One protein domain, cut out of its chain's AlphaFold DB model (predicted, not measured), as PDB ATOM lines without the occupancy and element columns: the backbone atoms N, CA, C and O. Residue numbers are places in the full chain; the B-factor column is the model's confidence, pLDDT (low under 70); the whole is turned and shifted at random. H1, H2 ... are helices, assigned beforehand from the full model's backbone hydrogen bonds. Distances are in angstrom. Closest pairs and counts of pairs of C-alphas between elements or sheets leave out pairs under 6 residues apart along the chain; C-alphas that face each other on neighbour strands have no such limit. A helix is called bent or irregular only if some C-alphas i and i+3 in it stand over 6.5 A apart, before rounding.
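What this domain is: This is residues 204 to 251 of the 251 residues of an uncharacterized protein of Alphaproteobacteria bacterium PA3 (UniProt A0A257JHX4). Three short helices stand with their centres in a triangle: H1 and H2 meet at a corner near their joining ends, and H3 is set across from both, reached from H2 by a loop. The stretch before H1, residues 204 to 214, loops by Phe 207 and Glu 208 past Phe 235 and Ser 236, just before H3, and a short tail follows H3. The printed part has 48 residues with three named helices, in the order H1, H2, H3, and no named strand; 24 of the 48 residues are in the helices, and the class is all helix. The whole is compact, with a radius of gyration of the C-alphas of 9.7 A, and rounded, with spans of 24 by 21 by 18 A.

Where its parts are: H1, residues 215 to 223, is 12.3 A from first to last C-alpha. It begins with C-alpha 215 at (7.942, -14.305, 52.234) and ends with C-alpha 223 at (0.630, -22.421, 46.631). H3, residues 237 to 245, also has 9 residues and is 12.5 A long; its last C-alpha, of Thr 245, is at (17.087, -20.378, 37.586). H2, residues 225 to 230, is the shorter helix between them in the chain, 8.7 A from first to last C-alpha.

How they stand to each other: H1 and H2 only just touch, with 3 pairs of C-alphas within 8 A, and touch only at the corner by their link. Their closest C-alphas are those of Tyr 221 and Leu 227, 6.0 A apart. Their lines are about perpendicular, at 85 degrees, and their centres are 11.7 A apart. H3 touches no helix. H1 and H3 are near each other, with 5 pairs of C-alphas within 10 A. H2 and H3 are also near each other, with 5 such pairs, and their closest C-alphas are 8.5 A apart. In H1, H2 and H3, every O i to N i+4 pair is within hydrogen-bond range. No helix is bent or irregular.

The domain as a whole: The two C-alphas farthest apart are those of Gln 225 and Ala 251, at 25.6 A, and the first and last printed C-alphas, of Phe 204 and Ala 251, are 21.5 A apart. The printed part has no cut, and it ends at residue 251, the chain's last residue. The link from H1 to H2 is tight, with 1 residue, and the link from H2 to H3 is short, with 6 residues; no link is long. The mean pLDDT of the printed part is 94.4, and one residue, 251, is under 70.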
ATOM      1  N   PHE A 204      14.391 -21.318  60.797       93.25
ATOM      2  CA  PHE A 204      13.743 -21.576  59.504       93.25
ATOM      3  C   PHE A 204      13.759 -20.345  58.585       93.25
ATOM      4  O   PHE A 204      12.861 -20.159  57.755       93.25
ATOM      5  N   GLY A 205      14.711 -19.433  58.805       94.38
ATOM      6  CA  GLY A 205      14.873 -18.174  58.078       94.38
ATOM      7  C   GLY A 205      15.773 -18.263  56.851       94.38
ATOM      8  O   GLY A 205      15.799 -17.312  56.076       94.38
ATOM      9  N   GLN A 206      16.489 -19.371  56.673       95.62
ATOM     10  CA  GLN A 206      17.490 -19.561  55.626       95.62
ATOM     11  C   GLN A 206      17.332 -20.936  54.971       95.62
ATOM     12  O   GLN A 206      16.856 -21.874  55.611       95.62
ATOM     13  N   PHE A 207      17.709 -21.033  53.696       96.56
ATOM     14  CA  PHE A 207      17.935 -22.304  53.010       96.56
ATOM     15  C   PHE A 207      19.214 -22.965  53.549       96.56
ATOM     16  O   PHE A 207      20.009 -22.327  54.243       96.56
ATOM     17  N   GLU A 208      19.446 -24.230  53.202       96.12
ATOM     18  CA  GLU A 208      20.640 -24.991  53.598       96.12
ATOM     19  C   GLU A 208      21.962 -24.308  53.210       96.12
ATOM     20  O   GLU A 208      22.957 -24.444  53.916       96.12
ATOM     21  N   ASP A 209      21.977 -23.536  52.116       95.00
ATOM     22  CA  ASP A 209      23.154 -22.783  51.664       95.00
ATOM     23  C   ASP A 209      23.340 -21.424  52.375       95.00
ATOM     24  O   ASP A 209      24.246 -20.661  52.036       95.00
ATOM     25  N   GLY A 210      22.491 -21.108  53.360       94.38
ATOM     26  CA  GLY A 210      22.510 -19.859  54.122       94.38
ATOM     27  C   GLY A 210      21.756 -18.698  53.466       94.38
ATOM     28  O   GLY A 210      21.625 -17.633  54.080       94.38
ATOM     29  N   THR A 211      21.219 -18.876  52.253       95.44
ATOM     30  CA  THR A 211      20.433 -17.839  51.568       95.44
ATOM     31  C   THR A 211      19.162 -17.522  52.368       95.44
ATOM     32  O   THR A 211      18.439 -18.447  52.744       95.44
ATOM     33  N   PRO A 212      18.837 -16.244  52.643       94.94
ATOM     34  CA  PRO A 212      17.601 -15.882  53.333       94.94
ATOM     35  C   PRO A 212      16.338 -16.330  52.582       94.94
ATOM     36  O   PRO A 212      16.225 -16.152  51.371       94.94
ATOM     37  N   ILE A 213      15.358 -16.859  53.318       95.69
ATOM     38  CA  ILE A 213      14.045 -17.249  52.789       95.69
ATOM     39  C   ILE A 213      13.073 -16.084  52.945       95.69
ATOM     40  O   ILE A 213      12.578 -15.799  54.045       95.69
ATOM     41  N   GLU A 214      12.728 -15.458  51.825       94.81
ATOM     42  CA  GLU A 214      11.756 -14.373  51.783       94.81
ATOM     43  C   GLU A 214      10.313 -14.885  51.852       94.81
ATOM     44  O   GLU A 214       9.997 -16.042  51.555       94.81
ATOM     45  N   ARG A 215       9.380 -13.988  52.200       93.31
ATOM     46  CA  ARG A 215       7.942 -14.305  52.234       93.31
ATOM     47  C   ARG A 215       7.453 -14.854  50.891       93.31
ATOM     48  O   ARG A 215       6.689 -15.811  50.883       93.31
ATOM     49  N   ALA A 216       7.914 -14.292  49.773       95.31
ATOM     50  CA  ALA A 216       7.506 -14.726  48.438       95.31
ATOM     51  C   ALA A 216       7.875 -16.193  48.150       95.31
ATOM     52  O   ALA A 216       7.060 -16.915  47.579       95.31
ATOM     53  N   HIS A 217       9.047 -16.663  48.599       96.12
ATOM     54  CA  HIS A 217       9.464 -18.062  48.432       96.12
ATOM     55  C   HIS A 217       8.559 -19.012  49.219       96.12
ATOM     56  O   HIS A 217       8.116 -20.030  48.687       96.12
ATOM     57  N   ARG A 218       8.204 -18.636  50.459       94.31
ATOM     58  CA  ARG A 218       7.276 -19.405  51.310       94.31
ATOM     59  C   ARG A 218       5.894 -19.518  50.675       94.31
ATOM     60  O   ARG A 218       5.317 -20.602  50.656       94.31
ATOM     61  N   LEU A 219       5.368 -18.403  50.162       94.00
ATOM     62  CA  LEU A 219       4.064 -18.361  49.497       94.00
ATOM     63  C   LEU A 219       4.062 -19.225  48.236       94.00
ATOM     64  O   LEU A 219       3.175 -20.057  48.077       94.00
ATOM     65  N   LEU A 220       5.094 -19.097  47.399       95.75
ATOM     66  CA  LEU A 220       5.226 -19.870  46.167       95.75
ATOM     67  C   LEU A 220       5.224 -21.380  46.441       95.75
ATOM     68  O   LEU A 220       4.445 -22.110  45.831       95.75
ATOM     69  N   TYR A 221       6.044 -21.840  47.390       95.62
ATOM     70  CA  TYR A 221       6.091 -23.252  47.783       95.62
ATOM     71  C   TYR A 221       4.759 -23.729  48.391       95.62
ATOM     72  O   TYR A 221       4.308 -24.848  48.150       95.62
ATOM     73  N   ARG A 222       4.076 -22.871  49.159       92.56
ATOM     74  CA  ARG A 222       2.761 -23.173  49.744       92.56
ATOM     75  C   ARG A 222       1.628 -23.209  48.714       92.56
ATOM     76  O   ARG A 222       0.629 -23.883  48.940       92.56
ATOM     77  N   GLU A 223       1.722 -22.490  47.610       92.50
ATOM     78  CA  GLU A 223       0.630 -22.421  46.631       92.50
ATOM     79  C   GLU A 223       0.799 -23.436  45.497       92.50
ATOM     80  O   GLU A 223      -0.189 -23.882  44.914       92.50
ATOM     81  N   ARG A 224       2.035 -23.864  45.219       95.69
ATOM     82  CA  ARG A 224       2.345 -24.796  44.135       95.69
ATOM     83  C   ARG A 224       2.535 -26.224  44.621       95.69
ATOM     84  O   ARG A 224       3.582 -26.592  45.147       95.69
ATOM     85  N   GLN A 225       1.520 -27.050  44.378       95.31
ATOM     86  CA  GLN A 225       1.562 -28.478  44.689       95.31
ATOM     87  C   GLN A 225       2.723 -29.193  43.985       95.31
ATOM     88  O   GLN A 225       3.402 -29.998  44.610       95.31
ATOM     89  N   ASP A 226       2.999 -28.849  42.729       97.31
ATOM     90  CA  ASP A 226       4.074 -29.461  41.952       97.31
ATOM     91  C   ASP A 226       5.465 -29.199  42.553       97.31
ATOM     92  O   ASP A 226       6.308 -30.095  42.558       97.31
ATOM     93  N   LEU A 227       5.680 -28.022  43.158       96.75
ATOM     94  CA  LEU A 227       6.921 -27.729  43.880       96.75
ATOM     95  C   LEU A 227       7.055 -28.581  45.141       96.75
ATOM     96  O   LEU A 227       8.135 -29.096  45.394       96.75
ATOM     97  N   ARG A 228       5.973 -28.791  45.899       95.50
ATOM     98  CA  ARG A 228       5.979 -29.684  47.076       95.50
ATOM     99  C   ARG A 228       6.119 -31.158  46.717       95.50
ATOM    100  O   ARG A 228       6.539 -31.982  47.535       95.50
ATOM    101  N   ASP A 229       5.693 -31.525  45.516       96.50
ATOM    102  CA  ASP A 229       5.843 -32.881  45.017       96.50
ATOM    103  C   ASP A 229       7.275 -33.165  44.586       96.50
ATOM    104  O   ASP A 229       7.782 -34.246  44.890       96.50
ATOM    105  N   HIS A 230       7.929 -32.184  43.968       97.25
ATOM    106  CA  HIS A 230       9.306 -32.292  43.503       97.25
ATOM    107  C   HIS A 230      10.339 -32.046  44.615       97.25
ATOM    108  O   HIS A 230      11.199 -32.889  44.858       97.25
ATOM    109  N   PHE A 231      10.230 -30.929  45.334       96.88
ATOM    110  CA  PHE A 231      11.132 -30.542  46.417       96.88
ATOM    111  C   PHE A 231      10.494 -30.898  47.759       96.88
ATOM    112  O   PHE A 231       9.742 -30.109  48.312       96.88
ATOM    113  N   LYS A 232      10.751 -32.099  48.291       94.94
ATOM    114  CA  LYS A 232      10.147 -32.526  49.571       94.94
ATOM    115  C   LYS A 232      10.639 -31.718  50.770       94.94
ATOM    116  O   LYS A 232       9.872 -31.510  51.710       94.94
ATOM    117  N   ASP A 233      11.890 -31.272  50.718       95.75
ATOM    118  CA  ASP A 233      12.464 -30.358  51.694       95.75
ATOM    119  C   ASP A 233      12.435 -28.911  51.156       95.75
ATOM    120  O   ASP A 233      13.179 -28.594  50.216       95.75
ATOM    121  N   PRO A 234      11.609 -28.016  51.740       94.88
ATOM    122  CA  PRO A 234      11.525 -26.616  51.322       94.88
ATOM    123  C   PRO A 234      12.769 -25.784  51.656       94.88
ATOM    124  O   PRO A 234      12.823 -24.618  51.268       94.88
ATOM    125  N   PHE A 235      13.738 -26.336  52.390       96.88
ATOM    126  CA  PHE A 235      14.989 -25.667  52.749       96.88
ATOM    127  C   PHE A 235      16.166 -26.094  51.860       96.88
ATOM    128  O   PHE A 235      17.230 -25.486  51.947       96.88
ATOM    129  N   SER A 236      15.972 -27.094  50.995       97.19
ATOM    130  CA  SER A 236      17.046 -27.757  50.247       97.19
ATOM    131  C   SER A 236      17.841 -26.859  49.294       97.19
ATOM    132  O   SER A 236      17.305 -25.922  48.689       97.19
ATOM    133  N   ILE A 237      19.113 -27.228  49.082       96.69
ATOM    134  CA  ILE A 237      19.992 -26.648  48.044       96.69
ATOM    135  C   ILE A 237      19.346 -26.717  46.644       96.69
ATOM    136  O   ILE A 237      19.460 -25.776  45.856       96.69
ATOM    137  N   ASP A 238      18.622 -27.797  46.341       96.88
ATOM    138  CA  ASP A 238      17.975 -27.984  45.036       96.88
ATOM    139  C   ASP A 238      16.850 -26.967  44.802       96.88
ATOM    140  O   ASP A 238      16.727 -26.401  43.711       96.88
ATOM    141  N   PHE A 239      16.046 -26.679  45.832       97.38
ATOM    142  CA  PHE A 239      14.953 -25.721  45.701       97.38
ATOM    143  C   PHE A 239      15.465 -24.285  45.541       97.38
ATOM    144  O   PHE A 239      14.983 -23.550  44.675       97.38
ATOM    145  N   VAL A 240      16.482 -23.883  46.314       97.12
ATOM    146  CA  VAL A 240      17.092 -22.550  46.163       97.12
ATOM    147  C   VAL A 240      17.795 -22.398  44.808       97.12
ATOM    148  O   VAL A 240      17.713 -21.333  44.194       97.12
ATOM    149  N   ALA A 241      18.411 -23.460  44.273       96.50
ATOM    150  CA  ALA A 241      18.970 -23.456  42.922       96.50
ATOM    151  C   ALA A 241      17.883 -23.248  41.854       96.50
ATOM    152  O   ALA A 241      18.040 -22.393  40.980       96.50
ATOM    153  N   TRP A 242      16.751 -23.950  41.966       97.31
ATOM    154  CA  TRP A 242      15.608 -23.757  41.072       97.31
ATOM    155  C   TRP A 242      15.057 -22.326  41.135       97.31
ATOM    156  O   TRP A 242      14.834 -21.702  40.098       97.31
ATOM    157  N   LEU A 243      14.922 -21.752  42.337       97.31
ATOM    158  CA  LEU A 243      14.494 -20.360  42.508       97.31
ATOM    159  C   LEU A 243      15.429 -19.368  41.794       97.31
ATOM    160  O   LEU A 243      14.943 -18.394  41.216       97.31
ATOM    161  N   ARG A 244      16.747 -19.610  41.792       96.25
ATOM    162  CA  ARG A 244      17.718 -18.788  41.042       96.25
ATOM    163  C   ARG A 244      17.522 -18.918  39.532       96.25
ATOM    164  O   ARG A 244      17.485 -17.902  38.842       96.25
ATOM    165  N   THR A 245      17.344 -20.137  39.019       96.25
ATOM    166  CA  THR A 245      17.087 -20.378  37.586       96.25
ATOM    167  C   THR A 245      15.812 -19.683  37.105       96.25
ATOM    168  O   THR A 245      15.788 -19.126  36.013       96.25
ATOM    169  N   GLU A 246      14.781 -19.638  37.949       95.88
ATOM    170  CA  GLU A 246      13.510 -18.959  37.672       95.88
ATOM    171  C   GLU A 246      13.544 -17.439  37.928       95.88
ATOM    172  O   GLU A 246      12.505 -16.773  37.876       95.88
ATOM    173  N   GLY A 247      14.709 -16.870  38.264       94.00
ATOM    174  CA  GLY A 247      14.867 -15.440  38.544       94.00
ATOM    175  C   GLY A 247      14.110 -14.958  39.788       94.00
ATOM    176  O   GLY A 247      13.749 -13.785  39.882       94.00
ATOM    177  N   ARG A 248      13.822 -15.856  40.740       92.06
ATOM    178  CA  ARG A 248      13.119 -15.564  42.007       92.06
ATOM    179  C   ARG A 248      14.059 -15.171  43.146       92.06
ATOM    180  O   ARG A 248      13.589 -14.751  44.202       92.06
ATOM    181  N   ILE A 249      15.360 -15.335  42.939       90.50
ATOM    182  CA  ILE A 249      16.442 -14.884  43.813       90.50
ATOM    183  C   ILE A 249      17.461 -14.195  42.904       90.50
ATOM    184  O   ILE A 249      17.783 -14.725  41.840       90.50
ATOM    185  N   ALA A 250      17.924 -13.004  43.289       78.75
ATOM    186  CA  ALA A 250      18.979 -12.310  42.557       78.75
ATOM    187  C   ALA A 250      20.285 -13.127  42.606       78.75
ATOM    188  O   ALA A 250      20.585 -13.737  43.632       78.75
ATOM    189  N   ALA A 251      21.010 -13.158  41.485       60.62
ATOM    190  CA  ALA A 251      22.298 -13.845  41.370       60.62
ATOM    191  C   ALA A 251      23.373 -13.224  42.274       60.62
ATOM    192  O   ALA A 251      23.357 -11.981  42.437       60.62
TER     193      ALA A 251